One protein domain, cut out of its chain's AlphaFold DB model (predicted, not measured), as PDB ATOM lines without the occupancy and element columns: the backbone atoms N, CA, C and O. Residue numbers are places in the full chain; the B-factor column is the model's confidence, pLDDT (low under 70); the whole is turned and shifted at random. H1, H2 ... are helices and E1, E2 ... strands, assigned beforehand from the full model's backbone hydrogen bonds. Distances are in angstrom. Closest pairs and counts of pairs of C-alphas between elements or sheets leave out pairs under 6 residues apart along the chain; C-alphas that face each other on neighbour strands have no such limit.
ATOM      1  N   VAL A  59     184.906 146.446  64.216       88.50
ATOM      2  CA  VAL A  59     184.090 147.154  65.214       88.50
ATOM      3  C   VAL A  59     184.938 147.513  66.442       88.50
ATOM      4  O   VAL A  59     184.836 148.629  66.935       88.50
ATOM      5  N   GLY A  60     185.871 146.648  66.860       91.56
ATOM      6  CA  GLY A  60     186.866 146.964  67.900       91.56
ATOM      7  C   GLY A  60     187.715 148.188  67.583       91.56
ATOM      8  O   GLY A  60     187.811 149.103  68.395       91.56
ATOM      9  N   THR A  61     188.265 148.256  66.372       91.94
ATOM     10  CA  THR A  61     189.069 149.415  65.954       91.94
ATOM     11  C   THR A  61     188.227 150.693  65.876       91.94
ATOM     12  O   THR A  61     188.708 151.776  66.198       91.94
ATOM     13  N   GLN A  62     186.968 150.588  65.447       91.50
ATOM     14  CA  GLN A  62     186.043 151.720  65.398       91.50
ATOM     15  C   GLN A  62     185.684 152.231  66.795       91.50
ATOM     16  O   GLN A  62     185.732 153.440  67.014       91.50
ATOM     17  N   ALA A  63     185.385 151.328  67.734       94.06
ATOM     18  CA  ALA A  63     185.109 151.678  69.124       94.06
ATOM     19  C   ALA A  63     186.322 152.375  69.745       94.06
ATOM     20  O   ALA A  63     186.180 153.441  70.330       94.06
ATOM     21  N   GLN A  64     187.526 151.839  69.526       95.06
ATOM     22  CA  GLN A  64     188.754 152.446  70.029       95.06
ATOM     23  C   GLN A  64     188.975 153.860  69.478       95.06
ATOM     24  O   GLN A  64     189.208 154.775  70.259       95.06
ATOM     25  N   ARG A  65     188.826 154.071  68.161       93.19
ATOM     26  CA  ARG A  65     188.964 155.409  67.554       93.19
ATOM     27  C   ARG A  65     187.936 156.402  68.085       93.19
ATOM     28  O   ARG A  65     188.264 157.564  68.296       93.19
ATOM     29  N   LEU A  66     186.695 155.958  68.280       94.56
ATOM     30  CA  LEU A  66     185.654 156.777  68.895       94.56
ATOM     31  C   LEU A  66     186.074 157.208  70.308       94.56
ATOM     32  O   LEU A  66     186.024 158.398  70.621       94.56
ATOM     33  N   THR A  67     186.532 156.261  71.130       96.31
ATOM     34  CA  THR A  67     187.013 156.535  72.489       96.31
ATOM     35  C   THR A  67     188.227 157.470  72.479       96.31
ATOM     36  O   THR A  67     188.270 158.409  73.272       96.31
ATOM     37  N   ASP A  68     189.175 157.278  71.553       95.88
ATOM     38  CA  ASP A  68     190.344 158.150  71.366       95.88
ATOM     39  C   ASP A  68     189.911 159.595  71.061       95.88
ATOM     40  O   ASP A  68     190.385 160.543  71.688       95.88
ATOM     41  N   HIS A  69     188.980 159.785  70.120       94.44
ATOM     42  CA  HIS A  69     188.489 161.113  69.749       94.44
ATOM     43  C   HIS A  69     187.736 161.801  70.889       94.44
ATOM     44  O   HIS A  69     187.937 162.996  71.110       94.44
ATOM     45  N   ALA A  70     186.919 161.066  71.643       95.94
ATOM     46  CA  ALA A  70     186.237 161.605  72.816       95.94
ATOM     47  C   ALA A  70     187.222 162.024  73.917       95.94
ATOM     48  O   ALA A  70     187.063 163.083  74.532       95.94
ATOM     49  N   LEU A  71     188.274 161.232  74.134       96.50
ATOM     50  CA  LEU A  71     189.335 161.557  75.080       96.50
ATOM     51  C   LEU A  71     190.099 162.815  74.648       96.50
ATOM     52  O   LEU A  71     190.302 163.714  75.462       96.50
ATOM     53  N   LEU A  72     190.462 162.931  73.367       95.19
ATOM     54  CA  LEU A  72     191.113 164.129  72.827       95.19
ATOM     55  C   LEU A  72     190.221 165.374  72.926       95.19
ATOM     56  O   LEU A  72     190.706 166.435  73.322       95.19
ATOM     57  N   ALA A  73     188.926 165.250  72.622       95.38
ATOM     58  CA  ALA A  73     187.959 166.334  72.788       95.38
ATOM     59  C   ALA A  73     187.860 166.776  74.257       95.38
ATOM     60  O   ALA A  73     187.855 167.970  74.550       95.38
ATOM     61  N   THR A  74     187.877 165.820  75.188       96.75
ATOM     62  CA  THR A  74     187.890 166.106  76.628       96.75
ATOM     63  C   THR A  74     189.167 166.830  77.050       96.75
ATOM     64  O   THR A  74     189.103 167.829  77.756       96.75
ATOM     65  N   VAL A  75     190.341 166.383  76.595       96.88
ATOM     66  CA  VAL A  75     191.620 167.052  76.895       96.88
ATOM     67  C   VAL A  75     191.639 168.487  76.354       96.88
ATOM     68  O   VAL A  75     192.129 169.396  77.032       96.88
ATOM     69  N   ALA A  76     191.082 168.710  75.161       95.31
ATOM     70  CA  ALA A  76     190.926 170.047  74.598       95.31
ATOM     71  C   ALA A  76     190.008 170.923  75.470       95.31
ATOM     72  O   ALA A  76     190.371 172.058  75.782       95.31
ATOM     73  N   GLU A  77     188.883 170.382  75.947       95.44
ATOM     74  CA  GLU A  77     187.971 171.103  76.842       95.44
ATOM     75  C   GLU A  77     188.618 171.438  78.190       95.44
ATOM     76  O   GLU A  77     188.469 172.552  78.695       95.44
ATOM     77  N   LEU A  78     189.394 170.519  78.764       96.31
ATOM     78  CA  LEU A  78     190.111 170.755  80.021       96.31
ATOM     79  C   LEU A  78     191.236 171.781  79.895       96.31
ATOM     80  O   LEU A  78     191.644 172.375  80.894       96.31
ATOM     81  N   SER A  79     191.714 172.009  78.675       95.06
ATOM     82  CA  SER A  79     192.665 173.075  78.363       95.06
ATOM     83  C   SER A  79     191.981 174.437  78.176       95.06
ATOM     84  O   SER A  79     192.662 175.460  78.108       95.06
ATOM     85  N   SER A  80     190.647 174.473  78.096       95.06
ATOM     86  CA  SER A  80     189.861 175.703  77.998       95.06
ATOM     87  C   SER A  80     189.707 176.398  79.367       95.06
ATOM     88  O   SER A  80     189.961 175.792  80.414       95.06
ATOM     89  N   PRO A  81     189.204 177.650  79.411       95.81
ATOM     90  CA  PRO A  81     188.882 178.336  80.667       95.81
ATOM     91  C   PRO A  81     187.872 177.602  81.567       95.81
ATOM     92  O   PRO A  81     187.752 177.943  82.743       95.81
ATOM     93  N   ARG A  82     187.137 176.611  81.042       95.44
ATOM     94  CA  ARG A  82     186.176 175.799  81.804       95.44
ATOM     95  C   ARG A  82     186.829 174.637  82.551       95.44
ATOM     96  O   ARG A  82     186.240 174.152  83.513       95.44
ATOM     97  N   GLY A  83     188.044 174.232  82.176       96.25
ATOM     98  CA  GLY A  83     188.779 173.130  82.808       96.25
ATOM     99  C   GLY A  83     188.783 173.179  84.344       96.25
ATOM    100  O   GLY A  83     188.383 172.201  84.979       96.25
ATOM    101  N   PRO A  84     189.141 174.317  84.970       97.06
ATOM    102  CA  PRO A  84     189.079 174.482  86.420       97.06
ATOM    103  C   PRO A  84     187.718 174.183  87.056       97.06
ATOM    104  O   PRO A  84     187.679 173.644  88.160       97.06
ATOM    105  N   ALA A  85     186.609 174.505  86.383       95.94
ATOM    106  CA  ALA A  85     185.269 174.260  86.907       95.94
ATOM    107  C   ALA A  85     184.967 172.757  86.988       95.94
ATOM    108  O   ALA A  85     184.480 172.299  88.020       95.94
ATOM    109  N   TYR A  86     185.349 171.981  85.967       95.88
ATOM    110  CA  TYR A  86     185.212 170.520  85.984       95.88
ATOM    111  C   TYR A  86     186.029 169.875  87.108       95.88
ATOM    112  O   TYR A  86     185.541 168.993  87.809       95.88
ATOM    113  N   VAL A  87     187.255 170.355  87.343       96.12
ATOM    114  CA  VAL A  87     188.097 169.857  88.444       96.12
ATOM    115  C   VAL A  87     187.483 170.173  89.808       96.12
ATOM    116  O   VAL A  87     187.506 169.331  90.705       96.12
ATOM    117  N   GLN A  88     186.926 171.374  89.987       95.12
ATOM    118  CA  GLN A  88     186.264 171.739  91.242       95.12
ATOM    119  C   GLN A  88     184.972 170.946  91.456       95.12
ATOM    120  O   GLN A  88     184.706 170.533  92.582       95.12
ATOM    121  N   GLN A  89     184.216 170.663  90.393       93.94
ATOM    122  CA  GLN A  89     183.050 169.782  90.455       93.94
ATOM    123  C   GLN A  89     183.445 168.360  90.880       93.94
ATOM    124  O   GLN A  89     182.828 167.804  91.789       93.94
ATOM    125  N   ALA A  90     184.524 167.812  90.312       93.12
ATOM    126  CA  ALA A  90     185.047 166.505  90.702       93.12
ATOM    127  C   ALA A  90     185.488 166.475  92.177       93.12
ATOM    128  O   ALA A  90     185.257 165.493  92.870       93.12
ATOM    129  N   ARG A  91     186.066 167.565  92.702       92.44
ATOM    130  CA  ARG A  91     186.436 167.674  94.129       92.44
ATOM    131  C   ARG A  91     185.246 167.825  95.069       92.44
ATOM    132  O   ARG A  91     185.327 167.385  96.211       92.44
ATOM    133  N   ALA A  92     184.163 168.453  94.619       91.69
ATOM    134  CA  ALA A  92     182.990 168.753  95.438       91.69
ATOM    135  C   ALA A  92     182.092 167.531  95.729       91.69
ATOM    136  O   ALA A  92     180.986 167.697  96.233       91.69
ATOM    137  N   GLY A  93     182.554 166.315  95.428       81.81
ATOM    138  CA  GLY A  93     181.802 165.072  95.616       81.81
ATOM    139  C   GLY A  93     181.329 164.430  94.313       81.81
ATOM    140  O   GLY A  93     180.902 163.280  94.346       81.81
ATOM    141  N   GLY A  94     181.489 165.114  93.175       79.69
ATOM    142  CA  GLY A  94     181.236 164.545  91.858       79.69
ATOM    143  C   GLY A  94     179.783 164.131  91.593       79.69
ATOM    144  O   GLY A  94     178.873 164.383  92.379       79.69
ATOM    145  N   GLU A  95     179.561 163.509  90.439       83.31
ATOM    146  CA  GLU A  95     178.298 162.871  90.074       83.31
ATOM    147  C   GLU A  95     178.263 161.432  90.608       83.31
ATOM    148  O   GLU A  95     179.269 160.723  90.593       83.31
ATOM    149  N   ALA A  96     177.094 160.966  91.054       73.25
ATOM    150  CA  ALA A  96     176.906 159.554  91.370       73.25
ATOM    151  C   ALA A  96     176.837 158.727  90.071       73.25
ATOM    152  O   ALA A  96     176.143 159.107  89.130       73.25
ATOM    153  N   GLY A  97     177.501 157.567  90.041       74.19
ATOM    154  CA  GLY A  97     177.363 156.600  88.942       74.19
ATOM    155  C   GLY A  97     178.441 156.653  87.857       74.19
ATOM    156  O   GLY A  97     178.155 156.295  86.712       74.19
ATOM    157  N   CYS A  98     179.662 157.065  88.197       81.44
ATOM    158  CA  CYS A  98     180.816 156.764  87.352       81.44
ATOM    159  C   CYS A  98     181.092 155.264  87.343       81.44
ATOM    160  O   CYS A  98     181.039 154.604  88.380       81.44
ATOM    161  N   VAL A  99     181.360 154.731  86.158       74.69
ATOM    162  CA  VAL A  99     181.560 153.299  85.932       74.69
ATOM    163  C   VAL A  99     182.970 152.873  86.337       74.69
ATOM    164  O   VAL A  99     183.155 151.747  86.786       74.69
ATOM    165  N   GLY A 100     183.958 153.764  86.197       64.69
ATOM    166  CA  GLY A 100     185.364 153.455  86.463       64.69
ATOM    167  C   GLY A 100     185.845 153.727  87.890       64.69
ATOM    168  O   GLY A 100     186.987 153.390  88.205       64.69
ATOM    169  N   GLY A 101     185.024 154.356  88.736       60.88
ATOM    170  CA  GLY A 101     185.398 154.719  90.103       60.88
ATOM    171  C   GLY A 101     185.075 153.616  91.106       60.88
ATOM    172  O   GLY A 101     183.967 153.081  91.106       60.88
ATOM    173  N   ASP A 102     186.010 153.318  92.011       64.94
ATOM    174  CA  ASP A 102     185.679 152.577  93.229       64.94
ATOM    175  C   ASP A 102     184.545 153.303  93.970       64.94
ATOM    176  O   ASP A 102     184.465 154.536  93.958       64.94
ATOM    177  N   ALA A 103     183.650 152.551  94.617       66.81
ATOM    178  CA  ALA A 103     182.527 153.120  95.357       66.81
ATOM    179  C   ALA A 103     183.026 154.164  96.380       66.81
ATOM    180  O   ALA A 103     183.606 153.811  97.405       66.81
ATOM    181  N   GLY A 104     182.806 155.451  96.086       71.31
ATOM    182  CA  GLY A 104     183.247 156.579  96.916       71.31
ATOM    183  C   GLY A 104     184.274 157.519  96.274       71.31
ATOM    184  O   GLY A 104     184.569 158.557  96.865       71.31
ATOM    185  N   VAL A 105     184.794 157.219  95.078       82.12
ATOM    186  CA  VAL A 105     185.657 158.156  94.344       82.12
ATOM    187  C   VAL A 105     184.795 159.213  93.657       82.12
ATOM    188  O   VAL A 105     183.988 158.908  92.781       82.12
ATOM    189  N   ALA A 106     184.968 160.471  94.063       87.31
ATOM    190  CA  ALA A 106     184.289 161.602  93.447       87.31
ATOM    191  C   ALA A 106     184.790 161.806  92.009       87.31
ATOM    192  O   ALA A 106     185.995 161.863  91.752       87.31
ATOM    193  N   CYS A 107     183.855 161.912  91.072       91.94
ATOM    194  CA  CYS A 107     184.147 161.949  89.646       91.94
ATOM    195  C   CYS A 107     183.200 162.896  88.901       91.94
ATOM    196  O   CYS A 107     182.139 163.263  89.393       91.94
ATOM    197  N   THR A 108     183.558 163.327  87.699       94.50
ATOM    198  CA  THR A 108     182.659 164.111  86.834       94.50
ATOM    199  C   THR A 108     182.632 163.481  85.457       94.50
ATOM    200  O   THR A 108     183.691 163.203  84.900       94.50
ATOM    201  N   SER A 109     181.439 163.224  84.922       94.38
ATOM    202  CA  SER A 109     181.291 162.558  83.633       94.38
ATOM    203  C   SER A 109     180.988 163.557  82.517       94.38
ATOM    204  O   SER A 109     180.201 164.483  82.682       94.38
ATOM    205  N   LEU A 110     181.629 163.357  81.369       95.06
ATOM    206  CA  LEU A 110     181.368 164.057  80.121       95.06
ATOM    207  C   LEU A 110     180.777 163.060  79.132       95.06
ATOM    208  O   LEU A 110     181.470 162.164  78.649       95.06
ATOM    209  N   GLY A 111     179.477 163.179  78.876       94.12
ATOM    210  CA  GLY A 111     178.773 162.323  77.919       94.12
ATOM    211  C   GLY A 111     178.853 162.847  76.485       94.12
ATOM    212  O   GLY A 111     179.200 164.009  76.253       94.12
ATOM    213  N   ARG A 112     178.436 162.017  75.522       93.00
ATOM    214  CA  ARG A 112     178.330 162.365  74.096       93.00
ATOM    215  C   ARG A 112     177.771 163.767  73.845       93.00
ATOM    216  O   ARG A 112     178.419 164.560  73.173       93.00
ATOM    217  N   GLY A 113     176.599 164.085  74.398       91.94
ATOM    218  CA  GLY A 113     175.935 165.367  74.138       91.94
ATOM    219  C   GLY A 113     176.767 166.577  74.572       91.94
ATOM    220  O   GLY A 113     176.805 167.582  73.871       91.94
ATOM    221  N   GLN A 114     177.491 166.470  75.689       93.69
ATOM    222  CA  GLN A 114     178.395 167.530  76.139       93.69
ATOM    223  C   GLN A 114     179.619 167.634  75.228       93.69
ATOM    224  O   GLN A 114     179.983 168.735  74.840       93.69
ATOM    225  N   LEU A 115     180.224 166.510  74.839       93.38
ATOM    226  CA  LEU A 115     181.398 166.510  73.962       93.38
ATOM    227  C   LEU A 115     181.080 167.050  72.560       93.38
ATOM    228  O   LEU A 115     181.860 167.829  72.011       93.38
ATOM    229  N   GLU A 116     179.918 166.703  72.003       92.81
ATOM    230  CA  GLU A 116     179.491 167.184  70.685       92.81
ATOM    231  C   GLU A 116     179.163 168.685  70.683       92.81
ATOM    232  O   GLU A 116     179.433 169.376  69.699       92.81
ATOM    233  N   LEU A 117     178.655 169.226  71.798       91.06
ATOM    234  CA  LEU A 117     178.442 170.671  71.961       91.06
ATOM    235  C   LEU A 117     179.753 171.474  71.968       91.06
ATOM    236  O   LEU A 117     179.733 172.670  71.683       91.06
ATOM    237  N   LEU A 118     180.876 170.839  72.309       87.19
ATOM    238  CA  LEU A 118     182.176 171.495  72.462       87.19
ATOM    239  C   LEU A 118     183.038 171.386  71.201       87.19
ATOM    240  O   LEU A 118     183.669 172.362  70.801       87.19
ATOM    241  N   GLY A 119     183.066 170.203  70.580       80.88
ATOM    242  CA  GLY A 119     183.944 169.885  69.448       80.88
ATOM    243  C   GLY A 119     183.236 169.692  68.106       80.88
ATOM    244  O   GLY A 119     183.904 169.437  67.106       80.88
ATOM    245  N   GLY A 120     181.905 169.799  68.068       89.06
ATOM    246  CA  GLY A 120     181.105 169.380  66.920       89.06
ATOM    247  C   GLY A 120     180.861 167.863  66.902       89.06
ATOM    248  O   GLY A 120     181.171 167.168  67.869       89.06
ATOM    249  N   PRO A 121     180.279 167.322  65.818       90.44
ATOM    250  CA  PRO A 121     179.899 165.913  65.761       90.44
ATOM    251  C   PRO A 121     181.129 165.000  65.871       90.44
ATOM    252  O   PRO A 121     182.038 165.073  65.043       90.44
ATOM    253  N   LEU A 122     181.135 164.100  66.862       87.88
ATOM    254  CA  LEU A 122     182.209 163.111  67.041       87.88
ATOM    255  C   LEU A 122     182.180 162.040  65.944       87.88
ATOM    256  O   LEU A 122     183.207 161.465  65.580       87.88
ATOM    257  N   VAL A 123     180.987 161.766  65.416       89.31
ATOM    258  CA  VAL A 123     180.752 160.784  64.362       89.31
ATOM    259  C   VAL A 123     179.985 161.438  63.229       89.31
ATOM    260  O   VAL A 123     178.943 162.057  63.433       89.31
ATOM    261  N   VAL A 124     180.481 161.240  62.010       88.12
ATOM    262  CA  VAL A 124     179.770 161.628  60.795       88.12
ATOM    263  C   VAL A 124     178.971 160.411  60.330       88.12
ATOM    264  O   VAL A 124     179.582 159.372  60.044       88.12
ATOM    265  N   PRO A 125     177.630 160.489  60.277       82.69
ATOM    266  CA  PRO A 125     176.822 159.370  59.818       82.69
ATOM    267  C   PRO A 125     177.106 159.074  58.337       82.69
ATOM    268  O   PRO A 125     177.477 159.980  57.586       82.69
ATOM    269  N   PRO A 126     176.937 157.816  57.891       84.62
ATOM    270  CA  PRO A 126     176.983 157.508  56.468       84.62
ATOM    271  C   PRO A 126     175.887 158.265  55.713       84.62
ATOM    272  O   PRO A 126     174.818 158.547  56.256       84.62
ATOM    273  N   SER A 127     176.155 158.569  54.446       85.44
ATOM    274  CA  SER A 127     175.205 159.196  53.525       85.44
ATOM    275  C   SER A 127     175.193 158.448  52.196       85.44
ATOM    276  O   SER A 127     176.120 157.694  51.899       85.44
ATOM    277  N   ASP A 128     174.196 158.703  51.347       84.69
ATOM    278  CA  ASP A 128     174.153 158.127  49.994       84.69
ATOM    279  C   ASP A 128     175.383 158.515  49.150       84.69
ATOM    280  O   ASP A 128     175.768 157.805  48.222       84.69
ATOM    281  N   ALA A 129     176.025 159.637  49.493       86.56
ATOM    282  CA  ALA A 129     177.192 160.172  48.804       86.56
ATOM    283  C   ALA A 129     178.534 159.664  49.362       86.56
ATOM    284  O   ALA A 129     179.575 159.927  48.758       86.56
ATOM    285  N   GLY A 130     178.556 158.969  50.505       86.00
ATOM    286  CA  GLY A 130     179.824 158.586  51.117       86.00
ATOM    287  C   GLY A 130     179.738 157.817  52.430       86.00
ATOM    288  O   GLY A 130     178.743 157.831  53.154       86.00
ATOM    289  N   VAL A 131     180.853 157.161  52.741       86.62
ATOM    290  CA  VAL A 131     181.046 156.364  53.956       86.62
ATOM    291  C   VAL A 131     181.109 157.278  55.179       86.62
ATOM    292  O   VAL A 131     181.828 158.277  55.160       86.62
ATOM    293  N   GLY A 132     180.392 156.923  56.245       83.38
ATOM    294  CA  GLY A 132     180.482 157.619  57.529       83.38
ATOM    295  C   GLY A 132     181.792 157.308  58.254       83.38
ATOM    296  O   GLY A 132     182.537 156.402  57.869       83.38
ATOM    297  N   SER A 133     182.069 158.002  59.360       81.69
ATOM    298  CA  SER A 133     183.300 157.763  60.135       81.69
ATOM    299  C   SER A 133     183.353 156.360  60.761       81.69
ATOM    300  O   SER A 133     184.440 155.830  60.997       81.69
ATOM    301  N   LEU A 134     182.193 155.720  60.950       83.31
ATOM    302  CA  LEU A 134     182.047 154.336  61.423       83.31
ATOM    303  C   LEU A 134     181.697 153.334  60.303       83.31
ATOM    304  O   LEU A 134     181.315 152.197  60.572       83.31
ATOM    305  N   GLY A 135     181.864 153.703  59.031       83.88
ATOM    306  CA  GLY A 135     181.607 152.812  57.897       83.88
ATOM    307  C   GLY A 135     180.256 153.044  57.213       83.88
ATOM    308  O   GLY A 135     179.690 154.130  57.277       83.88
ATOM    309  N   TRP A 136     179.782 152.024  56.491       77.81
ATOM    310  CA  TRP A 136     178.579 152.090  55.645       77.81
ATOM    311  C   TRP A 136     177.275 151.830  56.400       77.81
ATOM    312  O   TRP A 136     176.214 152.278  55.977       77.81
ATOM    313  N   SER A 137     177.336 151.075  57.494       80.38
ATOM    314  CA  SER A 137     176.164 150.757  58.304       80.38
ATOM    315  C   SER A 137     175.911 151.845  59.337       80.38
ATOM    316  O   SER A 137     176.848 152.351  59.953       80.38
ATOM    317  N   ALA A 138     174.637 152.140  59.590       80.81
ATOM    318  CA  ALA A 138     174.236 152.857  60.790       80.81
ATOM    319  C   ALA A 138     174.582 151.992  62.015       80.81
ATOM    320  O   ALA A 138     173.999 150.928  62.223       80.81
ATOM    321  N   VAL A 139     175.576 152.422  62.789       86.31
ATOM    322  CA  VAL A 139     175.976 151.789  64.051       86.31
ATOM    323  C   VAL A 139     175.556 152.727  65.171       86.31
ATOM    324  O   VAL A 139     175.802 153.932  65.093       86.31
ATOM    325  N   GLY A 140     174.880 152.184  66.178       88.75
ATOM    326  CA  GLY A 140     174.586 152.935  67.387       88.75
ATOM    327  C   GLY A 140     175.851 153.064  68.226       88.75
ATOM    328  O   GLY A 140     176.659 152.136  68.287       88.75
ATOM    329  N   TRP A 141     176.048 154.230  68.825       92.06
ATOM    330  CA  TRP A 141     177.240 154.502  69.607       92.06
ATOM    331  C   TRP A 141     176.954 155.480  70.734       92.06
ATOM    332  O   TRP A 141     176.105 156.371  70.615       92.06
ATOM    333  N   ASP A 142     177.715 155.321  71.808       93.38
ATOM    334  CA  ASP A 142     177.790 156.278  72.899       93.38
ATOM    335  C   ASP A 142     179.223 156.330  73.422       93.38
ATOM    336  O   ASP A 142     180.032 155.421  73.203       93.38
ATOM    337  N   VAL A 143     179.551 157.428  74.085       95.00
ATOM    338  CA  VAL A 143     180.854 157.623  74.694       95.00
ATOM    339  C   VAL A 143     180.720 158.463  75.948       95.00
ATOM    340  O   VAL A 143     179.964 159.437  76.005       95.00
ATOM    341  N   ARG A 144     181.495 158.086  76.956       95.50
ATOM    342  CA  ARG A 144     181.582 158.797  78.221       95.50
ATOM    343  C   ARG A 144     183.036 158.912  78.632       95.50
ATOM    344  O   ARG A 144     183.781 157.938  78.561       95.50
ATOM    345  N   VAL A 145     183.432 160.102  79.065       96.12
ATOM    346  CA  VAL A 145     184.751 160.353  79.644       96.12
ATOM    347  C   VAL A 145     184.572 160.800  81.081       96.12
ATOM    348  O   VAL A 145     183.903 161.789  81.353       96.12
ATOM    349  N   GLU A 146     185.142 160.051  82.007       95.81
ATOM    350  CA  GLU A 146     185.055 160.312  83.437       95.81
ATOM    351  C   GLU A 146     186.357 160.947  83.914       95.81
ATOM    352  O   GLU A 146     187.447 160.463  83.610       95.81
ATOM    353  N   LEU A 147     186.234 162.043  84.653       95.94
ATOM    354  CA  LEU A 147     187.319 162.697  85.365       95.94
ATOM    355  C   LEU A 147     187.329 162.207  86.807       95.94
ATOM    356  O   LEU A 147     186.338 162.406  87.509       95.94
ATOM    357  N   SER A 148     188.443 161.645  87.263       94.44
ATOM    358  CA  SER A 148     188.640 161.212  88.649       94.44
ATOM    359  C   SER A 148     189.985 161.678  89.211       94.44
ATOM    360  O   SER A 148     190.840 162.220  88.503       94.44
ATOM    361  N   ASP A 149     190.151 161.473  90.515       92.62
ATOM    362  CA  ASP A 149     191.421 161.601  91.239       92.62
ATOM    363  C   ASP A 149     192.153 162.943  91.047       92.62
ATOM    364  O   ASP A 149     193.342 162.960  90.711       92.62
ATOM    365  N   PRO A 150     191.486 164.097  91.261       95.06
ATOM    366  CA  PRO A 150     192.121 165.398  91.112       95.06
ATOM    367  C   PRO A 150     193.201 165.608  92.182       95.06
ATOM    368  O   PRO A 150     192.908 165.952  93.329       95.06
ATOM    369  N   MET A 151     194.467 165.494  91.791       95.06
ATOM    370  CA  MET A 151     195.626 165.656  92.670       95.06
ATOM    371  C   MET A 151     196.552 166.781  92.195       95.06
ATOM    372  O   MET A 151     196.580 167.098  91.009       95.06
ATOM    373  N   PRO A 152     197.311 167.446  93.082       95.00
ATOM    374  CA  PRO A 152     198.293 168.442  92.658       95.00
ATOM    375  C   PRO A 152     199.271 167.853  91.631       95.00
ATOM    376  O   PRO A 152     199.817 166.775  91.853       95.00
ATOM    377  N   ALA A 153     199.496 168.548  90.514       94.06
ATOM    378  CA  ALA A 153     200.481 168.104  89.531       94.06
ATOM    379  C   ALA A 153     201.896 168.358  90.075       94.06
ATOM    380  O   ALA A 153     202.258 169.506  90.331       94.06
ATOM    381  N   LEU A 154     202.677 167.291  90.268       91.31
ATOM    382  CA  LEU A 154     204.047 167.355  90.779       91.31
ATOM    383  C   LEU A 154     205.011 166.637  89.813       91.31
ATOM    384  O   LEU A 154     204.770 165.471  89.496       91.31
ATOM    385  N   PRO A 155     206.108 167.285  89.369       90.56
ATOM    386  CA  PRO A 155     206.425 168.703  89.568       90.56
ATOM    387  C   PRO A 155     205.471 169.620  88.782       90.56
ATOM    388  O   PRO A 155     204.804 169.179  87.842       90.56
ATOM    389  N   SER A 156     205.417 170.904  89.150       87.94
ATOM    390  CA  SER A 156     204.686 171.908  88.371       87.94
ATOM    391  C   SER A 156     205.148 171.893  86.905       87.94
ATOM    392  O   SER A 156     206.342 171.729  86.633       87.94
ATOM    393  N   PRO A 157     204.227 172.051  85.935       89.44
ATOM    394  CA  PRO A 157     204.586 172.023  84.529       89.44
ATOM    395  C   PRO A 157     205.524 173.195  84.190       89.44
ATOM    396  O   PRO A 157     205.402 174.275  84.773       89.44
ATOM    397  N   PRO A 158     206.441 173.017  83.226       89.00
ATOM    398  CA  PRO A 158     207.408 174.045  82.868       89.00
ATOM    399  C   PRO A 158     206.714 175.351  82.456       89.00
ATOM    400  O   PRO A 158     205.706 175.342  81.741       89.00
ATOM    401  N   GLY A 159     207.270 176.473  82.920       87.19
ATOM    402  CA  GLY A 159     206.730 177.814  82.685       87.19
ATOM    403  C   GLY A 159     205.576 178.220  83.608       87.19
ATOM    404  O   GLY A 159     205.015 179.294  83.416       87.19
ATOM    405  N   PHE A 160     205.208 177.396  84.594       86.38
ATOM    406  CA  PHE A 160     204.292 177.812  85.653       86.38
ATOM    407  C   PHE A 160     205.037 178.696  86.661       86.38
ATOM    408  O   PHE A 160     206.010 178.263  87.274       86.38
ATOM    409  N   ASP A 161     204.602 179.945  86.805       85.69
ATOM    410  CA  ASP A 161     205.135 180.854  87.813       85.69
ATOM    411  C   ASP A 161     204.512 180.507  89.167       85.69
ATOM    412  O   ASP A 161     203.299 180.594  89.324       85.69
ATOM    413  N   GLU A 162     205.333 180.086  90.126       82.56
ATOM    414  CA  GLU A 162     204.912 179.788  91.500       82.56
ATOM    415  C   GLU A 162     205.023 181.012  92.424       82.56
ATOM    416  O   GLU A 162     204.549 180.981  93.560       82.56
ATOM    417  N   THR A 163     205.654 182.092  91.951       84.75
ATOM    418  CA  THR A 163     206.152 183.196  92.783       84.75
ATOM    419  C   THR A 163     205.361 184.493  92.664       84.75
ATOM    420  O   THR A 163     205.416 185.318  93.577       84.75
ATOM    421  N   SER A 164     204.600 184.703  91.586       82.56
ATOM    422  CA  SER A 164     203.761 185.899  91.467       82.56
ATOM    423  C   SER A 164     202.562 185.882  92.416       82.56
ATOM    424  O   SER A 164     202.038 184.840  92.801       82.56
ATOM    425  N   ALA A 165     202.059 187.071  92.757       74.94
ATOM    426  CA  ALA A 165     200.904 187.227  93.645       74.94
ATOM    427  C   ALA A 165     199.651 186.455  93.165       74.94
ATOM    428  O   ALA A 165     198.869 185.985  93.988       74.94
ATOM    429  N   GLY A 166     199.477 186.270  91.848       69.19
ATOM    430  CA  GLY A 166     198.400 185.455  91.272       69.19
ATOM    431  C   GLY A 166     198.627 183.940  91.382       69.19
ATOM    432  O   GLY A 166     197.662 183.184  91.488       69.19
ATOM    433  N   ALA A 167     199.883 183.489  91.437       68.38
ATOM    434  CA  ALA A 167     200.258 182.079  91.572       68.38
ATOM    435  C   ALA A 167     199.850 181.463  92.918       68.38
ATOM    436  O   ALA A 167     199.683 180.249  93.044       68.38
ATOM    437  N   VAL A 168     199.648 182.298  93.940       72.56
ATOM    438  CA  VAL A 168     199.214 181.844  95.268       72.56
ATOM    439  C   VAL A 168     197.755 181.367  95.252       72.56
ATOM    440  O   VAL A 168     197.389 180.519  96.064       72.56
ATOM    441  N   ALA A 169     196.926 181.853  94.322       85.56
ATOM    442  CA  ALA A 169     195.493 181.547  94.284       85.56
ATOM    443  C   ALA A 169     195.130 180.328  93.417       85.56
ATOM    444  O   ALA A 169     194.054 179.753  93.591       85.56
ATOM    445  N   VAL A 170     196.015 179.912  92.508       91.81
ATOM    446  CA  VAL A 170     195.770 178.804  91.574       91.81
ATOM    447  C   VAL A 170     196.861 177.739  91.661       91.81
ATOM    448  O   VAL A 170     197.985 178.007  92.073       91.81
ATOM    449  N   ARG A 171     196.539 176.499  91.290       92.56
ATOM    450  CA  ARG A 171     197.502 175.394  91.195       92.56
ATOM    451  C   ARG A 171     197.225 174.515  89.975       92.56
ATOM    452  O   ARG A 171     196.061 174.365  89.596       92.56
ATOM    453  N   PRO A 172     198.261 173.925  89.357       94.62
ATOM    454  CA  PRO A 172     198.064 172.879  88.371       94.62
ATOM    455  C   PRO A 172     197.563 171.607  89.073       94.62
ATOM    456  O   PRO A 172     198.048 171.231  90.144       94.62
ATOM    457  N   VAL A 173     196.572 170.951  88.481       96.44
ATOM    458  CA  VAL A 173     195.957 169.732  89.013       96.44
ATOM    459  C   VAL A 173     196.023 168.664  87.943       96.44
ATOM    460  O   VAL A 173     195.586 168.885  86.818       96.44
ATOM    461  N   MET A 174     196.587 167.519  88.291       96.94
ATOM    462  CA  MET A 174     196.508 166.314  87.490       96.94
ATOM    463  C   MET A 174     195.173 165.624  87.769       96.94
ATOM    464  O   MET A 174     194.785 165.468  88.924       96.94
ATOM    465  N   VAL A 175     194.480 165.227  86.710       96.12
ATOM    466  CA  VAL A 175     193.272 164.400  86.768       96.12
ATOM    467  C   VAL A 175     193.495 163.124  85.973       96.12
ATOM    468  O   VAL A 175     194.221 163.127  84.972       96.12
ATOM    469  N   THR A 176     192.857 162.046  86.406       95.88
ATOM    470  CA  THR A 176     192.755 160.808  85.635       95.88
ATOM    471  C   THR A 176     191.510 160.886  84.762       95.88
ATOM    472  O   THR A 176     190.433 161.243  85.230       95.88
ATOM    473  N   LEU A 177     191.674 160.589  83.478       96.50
ATOM    474  CA  LEU A 177     190.604 160.497  82.496       96.50
ATOM    475  C   LEU A 177     190.379 159.029  82.167       96.50
ATOM    476  O   LEU A 177     191.315 158.361  81.729       96.50
ATOM    477  N   SER A 178     189.148 158.559  82.327       95.94
ATOM    478  CA  SER A 178     188.715 157.217  81.939       95.94
ATOM    479  C   SER A 178     187.641 157.347  80.868       95.94
ATOM    480  O   SER A 178     186.514 157.745  81.147       95.94
ATOM    481  N   ALA A 179     187.996 157.061  79.621       96.25
ATOM    482  CA  ALA A 179     187.086 157.118  78.488       96.25
ATOM    483  C   ALA A 179     186.557 155.719  78.174       96.25
ATOM    484  O   ALA A 179     187.332 154.781  78.006       96.25
ATOM    485  N   THR A 180     185.241 155.584  78.068       96.12
ATOM    486  CA  THR A 180     184.569 154.361  77.631       96.12
ATOM    487  C   THR A 180     183.721 154.682  76.415       96.12
ATOM    488  O   THR A 180     182.837 155.534  76.475       96.12
ATOM    489  N   GLY A 181     184.001 154.005  75.308       95.19
ATOM    490  CA  GLY A 181     183.206 154.057  74.089       95.19
ATOM    491  C   GLY A 181     182.541 152.715  73.846       95.19
ATOM    492  O   GLY A 181     183.140 151.658  74.064       95.19
ATOM    493  N   VAL A 182     181.297 152.765  73.394       94.19
ATOM    494  CA  VAL A 182     180.484 151.583  73.132       94.19
ATOM    495  C   VAL A 182     179.879 151.659  71.740       94.19
ATOM    496  O   VAL A 182     179.424 152.717  71.304       94.19
ATOM    497  N   LEU A 183     179.880 150.523  71.044       92.44
ATOM    498  CA  LEU A 183     179.216 150.349  69.758       92.44
ATOM    499  C   LEU A 183     178.210 149.202  69.841       92.44
ATOM    500  O   LEU A 183     178.518 148.108  70.329       92.44
ATOM    501  N   TRP A 184     177.021 149.424  69.289       89.50
ATOM    502  CA  TRP A 184     176.004 148.393  69.134       89.50
ATOM    503  C   TRP A 184     175.422 148.393  67.716       89.50
ATOM    504  O   TRP A 184     175.402 149.427  67.037       89.50
ATOM    505  N   PRO A 185     174.948 147.235  67.226       83.06
ATOM    506  CA  PRO A 185     174.307 147.157  65.921       83.06
ATOM    507  C   PRO A 185     173.098 148.099  65.869       83.06
ATOM    508  O   PRO A 185     172.201 148.011  66.708       83.06
ATOM    509  N   GLY A 186     173.067 149.003  64.888       77.12
ATOM    510  CA  GLY A 186     171.873 149.800  64.625       77.12
ATOM    511  C   GLY A 186     170.756 148.918  64.068       77.12
ATOM    512  O   GLY A 186     171.016 147.970  63.320       77.12
ATOM    513  N   ALA A 187     169.505 149.222  64.417       68.75
ATOM    514  CA  ALA A 187     168.369 148.565  63.785       68.75
ATOM    515  C   ALA A 187     168.323 148.949  62.289       68.75
ATOM    516  O   ALA A 187     168.462 150.131  61.956       68.75
ATOM    517  N   PRO A 188     168.144 147.985  61.368       67.50
ATOM    518  CA  PRO A 188     168.100 148.279  59.941       67.50
ATOM    519  C   PRO A 188     166.962 149.260  59.630       67.50
ATOM    520  O   PRO A 188     165.821 149.044  60.030       67.50
ATOM    521  N   GLY A 189     167.281 150.345  58.921       66.69
ATOM    522  CA  GLY A 189     166.314 151.387  58.554       66.69
ATOM    523  C   GLY A 189     166.005 152.410  59.653       66.69
ATOM    524  O   GLY A 189     165.240 153.336  59.400       66.69
ATOM    525  N   VAL A 190     166.610 152.291  60.840       66.62
ATOM    526  CA  VAL A 190     166.518 153.313  61.889       66.62
ATOM    527  C   VAL A 190     167.760 154.202  61.804       66.62
ATOM    528  O   VAL A 190     168.881 153.686  61.856       66.62
ATOM    529  N   PRO A 191     167.614 155.530  61.651       64.06
ATOM    530  CA  PRO A 191     168.768 156.417  61.672       64.06
ATOM    531  C   PRO A 191     169.488 156.283  63.020       64.06
ATOM    532  O   PRO A 191     168.853 156.281  64.072       64.06
ATOM    533  N   ALA A 192     170.823 156.219  62.997       58.75
ATOM    534  CA  ALA A 192     171.670 156.069  64.192       58.75
ATOM    535  C   ALA A 192     171.515 157.205  65.233       58.75
ATOM    536  O   ALA A 192     172.104 157.144  66.307       58.75
ATOM    537  N   VAL A 193     170.746 158.246  64.904       58.69
ATOM    538  CA  VAL A 193     170.500 159.445  65.717       58.69
ATOM    539  C   VAL A 193     169.075 159.472  66.291       58.69
ATOM    540  O   VAL A 193     168.606 160.525  66.705       58.69
ATOM    541  N   ALA A 194     168.346 158.350  66.269       57.09
ATOM    542  CA  ALA A 194     166.987 158.303  66.805       57.09
ATOM    543  C   ALA A 194     166.953 158.770  68.274       57.09
ATOM    544  O   ALA A 194     167.780 158.351  69.081       57.09
ATOM    545  N   GLU A 195     165.961 159.605  68.608       57.88
ATOM    546  CA  GLU A 195     165.674 160.177  69.940       57.88
ATOM    547  C   GLU A 195     165.591 159.148  71.084       57.88
ATOM    548  O   GLU A 195     165.595 159.516  72.254       57.88
ATOM    549  N   SER A 196     165.546 157.855  70.765       66.62
ATOM    550  CA  SER A 196     165.554 156.740  71.707       66.62
ATOM    551  C   SER A 196     166.930 156.067  71.791       66.62
ATOM    552  O   SER A 196     167.032 154.845  71.638       66.62
ATOM    553  N   ALA A 197     168.007 156.837  71.969       72.56
ATOM    554  CA  ALA A 197     169.279 156.234  72.353       72.56
ATOM    555  C   ALA A 197     169.082 155.508  73.701       72.56
ATOM    556  O   ALA A 197     168.441 156.076  74.592       72.56
ATOM    557  N   PRO A 198     169.571 154.263  73.854       83.94
ATOM    558  CA  PRO A 198     169.499 153.574  75.134       83.94
ATOM    559  C   PRO A 198     170.190 154.422  76.202       83.94
ATOM    560  O   PRO A 198     171.156 155.133  75.918       83.94
ATOM    561  N   SER A 199     169.711 154.340  77.440       87.81
ATOM    562  CA  SER A 199     170.446 154.921  78.563       87.81
ATOM    563  C   SER A 199     171.858 154.331  78.624       87.81
ATOM    564  O   SER A 199     172.078 153.204  78.193       87.81
ATOM    565  N   TRP A 200     172.823 155.048  79.199       86.62
ATOM    566  CA  TRP A 200     174.210 154.566  79.294       86.62
ATOM    567  C   TRP A 200     174.327 153.138  79.871       86.62
ATOM    568  O   TRP A 200     175.098 152.317  79.374       86.62
ATOM    569  N   ALA A 201     173.517 152.807  80.883       86.38
ATOM    570  CA  ALA A 201     173.477 151.467  81.472       86.38
ATOM    571  C   ALA A 201     172.923 150.406  80.501       86.38
ATOM    572  O   ALA A 201     173.457 149.300  80.416       86.38
ATOM    573  N   GLU A 202     171.876 150.742  79.744       86.25
ATOM    574  CA  GLU A 202     171.329 149.869  78.700       86.25
ATOM    575  C   GLU A 202     172.298 149.725  77.528       86.25
ATOM    576  O   GLU A 202     172.453 148.624  77.007       86.25
ATOM    577  N   ALA A 203     172.982 150.805  77.145       85.06
ATOM    578  CA  ALA A 203     173.997 150.798  76.107       85.06
ATOM    579  C   ALA A 203     175.093 149.799  76.478       85.06
ATOM    580  O   ALA A 203     175.336 148.878  75.705       85.06
ATOM    581  N   LEU A 204     175.667 149.889  77.684       85.12
ATOM    582  CA  LEU A 204     176.656 148.928  78.190       85.12
ATOM    583  C   LEU A 204     176.141 147.480  78.162       85.12
ATOM    584  O   LEU A 204     176.869 146.582  77.746       85.12
ATOM    585  N   GLY A 205     174.881 147.247  78.541       84.06
ATOM    586  CA  GLY A 205     174.270 145.914  78.497       84.06
ATOM    587  C   GLY A 205     174.006 145.380  77.081       84.06
ATOM    588  O   GLY A 205     174.078 144.174  76.856       84.06
ATOM    589  N   ALA A 206     173.714 146.261  76.124       78.75
ATOM    590  CA  ALA A 206     173.423 145.927  74.726       78.75
ATOM    591  C   ALA A 206     174.664 145.961  73.815       78.75
ATOM    592  O   ALA A 206     174.574 145.665  72.620       78.75
ATOM    593  N   THR A 207     175.815 146.360  74.356       79.50
ATOM    594  CA  THR A 207     177.028 146.625  73.590       79.50
ATOM    595  C   THR A 207     177.586 145.347  72.977       79.50
ATOM    596  O   THR A 207     177.826 144.357  73.664       79.50
ATOM    597  N   ALA A 208     177.862 145.389  71.672       77.44
ATOM    598  CA  ALA A 208     178.600 144.319  71.006       77.44
ATOM    599  C   ALA A 208     180.111 144.467  71.226       77.44
ATOM    600  O   ALA A 208     180.822 143.467  71.302       77.44
ATOM    601  N   VAL A 209     180.602 145.712  71.303       89.75
ATOM    602  CA  VAL A 209     182.021 146.019  71.508       89.75
ATOM    603  C   VAL A 209     182.216 147.276  72.358       89.75
ATOM    604  O   VAL A 209     181.693 148.340  72.030       89.75
ATOM    605  N   GLN A 210     183.019 147.143  73.414       93.56
ATOM    606  CA  GLN A 210     183.422 148.223  74.314       93.56
ATOM    607  C   GLN A 210     184.925 148.487  74.167       93.56
ATOM    608  O   GLN A 210     185.715 147.549  74.055       93.56
ATOM    609  N   ALA A 211     185.317 149.759  74.199       95.12
ATOM    610  CA  ALA A 211     186.709 150.184  74.278       95.12
ATOM    611  C   ALA A 211     186.898 151.133  75.464       95.12
ATOM    612  O   ALA A 211     186.200 152.144  75.565       95.12
ATOM    613  N   GLU A 212     187.858 150.819  76.333       95.44
ATOM    614  CA  GLU A 212     188.247 151.645  77.478       95.44
ATOM    615  C   GLU A 212     189.656 152.201  77.257       95.44
ATOM    616  O   GLU A 212     190.567 151.476  76.851       95.44
ATOM    617  N   LEU A 213     189.834 153.489  77.532       96.38
ATOM    618  CA  LEU A 213     191.117 154.175  77.477       96.38
ATOM    619  C   LEU A 213     191.309 155.010  78.733       96.38
ATOM    620  O   LEU A 213     190.358 155.584  79.261       96.38
ATOM    621  N   ARG A 214     192.560 155.111  79.183       96.06
ATOM    622  CA  ARG A 214     192.929 155.934  80.333       96.06
ATOM    623  C   ARG A 214     194.054 156.886  79.979       96.06
ATOM    624  O   ARG A 214     194.989 156.512  79.272       96.06
ATOM    625  N   ALA A 215     193.972 158.105  80.490       96.56
ATOM    626  CA  ALA A 215     195.025 159.101  80.364       96.56
ATOM    627  C   ALA A 215     195.096 159.984  81.609       96.56
ATOM    628  O   ALA A 215     194.160 160.046  82.399       96.56
ATOM    629  N   HIS A 216     196.202 160.706  81.754       96.06
ATOM    630  CA  HIS A 216     196.331 161.764  82.748       96.06
ATOM    631  C   HIS A 216     196.401 163.111  82.039       96.06
ATOM    632  O   HIS A 216     197.135 163.267  81.063       96.06
ATOM    633  N   ALA A 217     195.649 164.085  82.540       96.62
ATOM    634  CA  ALA A 217     195.657 165.447  82.026       96.62
ATOM    635  C   ALA A 217     196.012 166.426  83.143       96.62
ATOM    636  O   ALA A 217     195.605 166.252  84.289       96.62
ATOM    637  N   VAL A 218     196.775 167.469  82.808       96.75
ATOM    638  CA  VAL A 218     197.118 168.543  83.747       96.75
ATOM    639  C   VAL A 218     196.279 169.768  83.421       96.75
ATOM    640  O   VAL A 218     196.463 170.403  82.385       96.75
ATOM    641  N   VAL A 219     195.390 170.127  84.340       96.50
ATOM    642  CA  VAL A 219     194.548 171.319  84.270       96.50
ATOM    643  C   VAL A 219     195.250 172.465  84.987       96.50
ATOM    644  O   VAL A 219     195.650 172.343  86.146       96.50
ATOM    645  N   ARG A 220     195.426 173.594  84.298       94.62
ATOM    646  CA  ARG A 220     196.058 174.802  84.850       94.62
ATOM    647  C   ARG A 220     194.998 175.756  85.396       94.62
ATOM    648  O   ARG A 220     193.853 175.723  84.965       94.62
ATOM    649  N   GLY A 221     195.392 176.635  86.319       92.50
ATOM    650  CA  GLY A 221     194.503 177.695  86.806       92.50
ATOM    651  C   GLY A 221     193.395 177.215  87.747       92.50
ATOM    652  O   GLY A 221     192.403 177.918  87.911       92.50
ATOM    653  N   VAL A 222     193.531 176.035  88.360       95.06
ATOM    654  CA  VAL A 222     192.521 175.530  89.298       95.06
ATOM    655  C   VAL A 222     192.641 176.287  90.620       95.06
ATOM    656  O   VAL A 222     193.730 176.272  91.202       95.06
ATOM    657  N   PRO A 223     191.569 176.926  91.123       93.88
ATOM    658  CA  PRO A 223     191.596 177.568  92.432       93.88
ATOM    659  C   PRO A 223     191.987 176.569  93.528       93.88
ATOM    660  O   PRO A 223     191.688 175.370  93.431       93.88
ATOM    661  N   ARG A 224     192.725 177.047  94.531       88.06
ATOM    662  CA  ARG A 224     193.214 176.186  95.614       88.06
ATOM    663  C   ARG A 224     192.096 175.569  96.435       88.06
ATOM    664  O   ARG A 224     191.134 176.291  96.764       88.06
TER     665      ARG A 224
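What this domain is: This is residues 59 to 224 of the 224 residues of an uncharacterized protein of Chondromyces apiculatus DSM 436 (UniProt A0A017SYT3). What does this domain look like? A long, twisted sheet of four strands has the long helix H1 packed on one face and H2 on that same face, where the sheet curls round H2; the small H4 covers part of the opposite face, and H3 follows E1 and packs on E2 and H1. Long loops, residues 153 to 169 and 186 to 199, extend the two ends. What is it made of? The 166 printed residues hold four named helices and four named strands, in the order H1 H2 E1 H3 E2 E3 H4 E4; the sheet's order is E1 E2 E3 E4, antiparallel throughout, and the class is mixed. How large is it? It is compact, with a radius of gyration of the C-alphas of 17.9 A, yet elongated, spanning 61 by 37 by 25 A.

Where its parts are: Where are the first elements? H1, residues 59 to 78, starts at C-alpha (184.090, 147.154, 65.214) and is 28.5 A long. H2 is residues 83 to 91, E1 residues 107 to 111 and H3 residues 112 to 119. What follows? E2, residues 139 to 152, is 39.9 A long and E3, residues 170 to 185, 46.0 A. H4 is residues 200 to 206; E4, residues 209 to 223, is 39.0 A long, bends by 74 degrees at residue 220 and ends at C-alpha (191.596, 177.568, 92.432).

How they stand to each other: Which helices are on the sheet? H1 is on it, with the C-alphas of Thr 67 and Gly 181 in E3 closest at 4.8 A, and H2 is on it, with those of Pro 84 and Val 222 in E4 closest at 4.6 A. H4, on the opposite face from H1, has a height over the sheet of 8.6 A. How do the helices meet? H1 and H2 touch only at the corner, only just, with 3 pairs of C-alphas within 8 A. H1, with residues 70 to 77 alone, touches H3, the closest C-alphas being those of Ala 73 and Gly 119, 6.3 A apart; H4 is apart from H1, H2 and H3. What do N and O show? N 108 and O 147 are 2.9 A apart between E1 and E2, N 146 and O 178 2.8 A in the hairpin E2 and E3, and N 177 and O 215 2.8 A between E3 and E4. In H1, H2, H3 and H4 every O i to N i+4 pair is within hydrogen-bond range.

The domain as a whole: How far does it reach? The two C-alphas farthest apart, of Thr 163 and Gly 189, are 61.4 A apart. Are there cuts or long links? The printed part has no cut; the links H2 to E1, H3 to E2, E2 to E3 and E3 to H4 are long. Where is confidence low? Residues 100 to 103, 166 to 167 and 187 to 196 have a pLDDT under 70, while the mean of the printed part is 87.5.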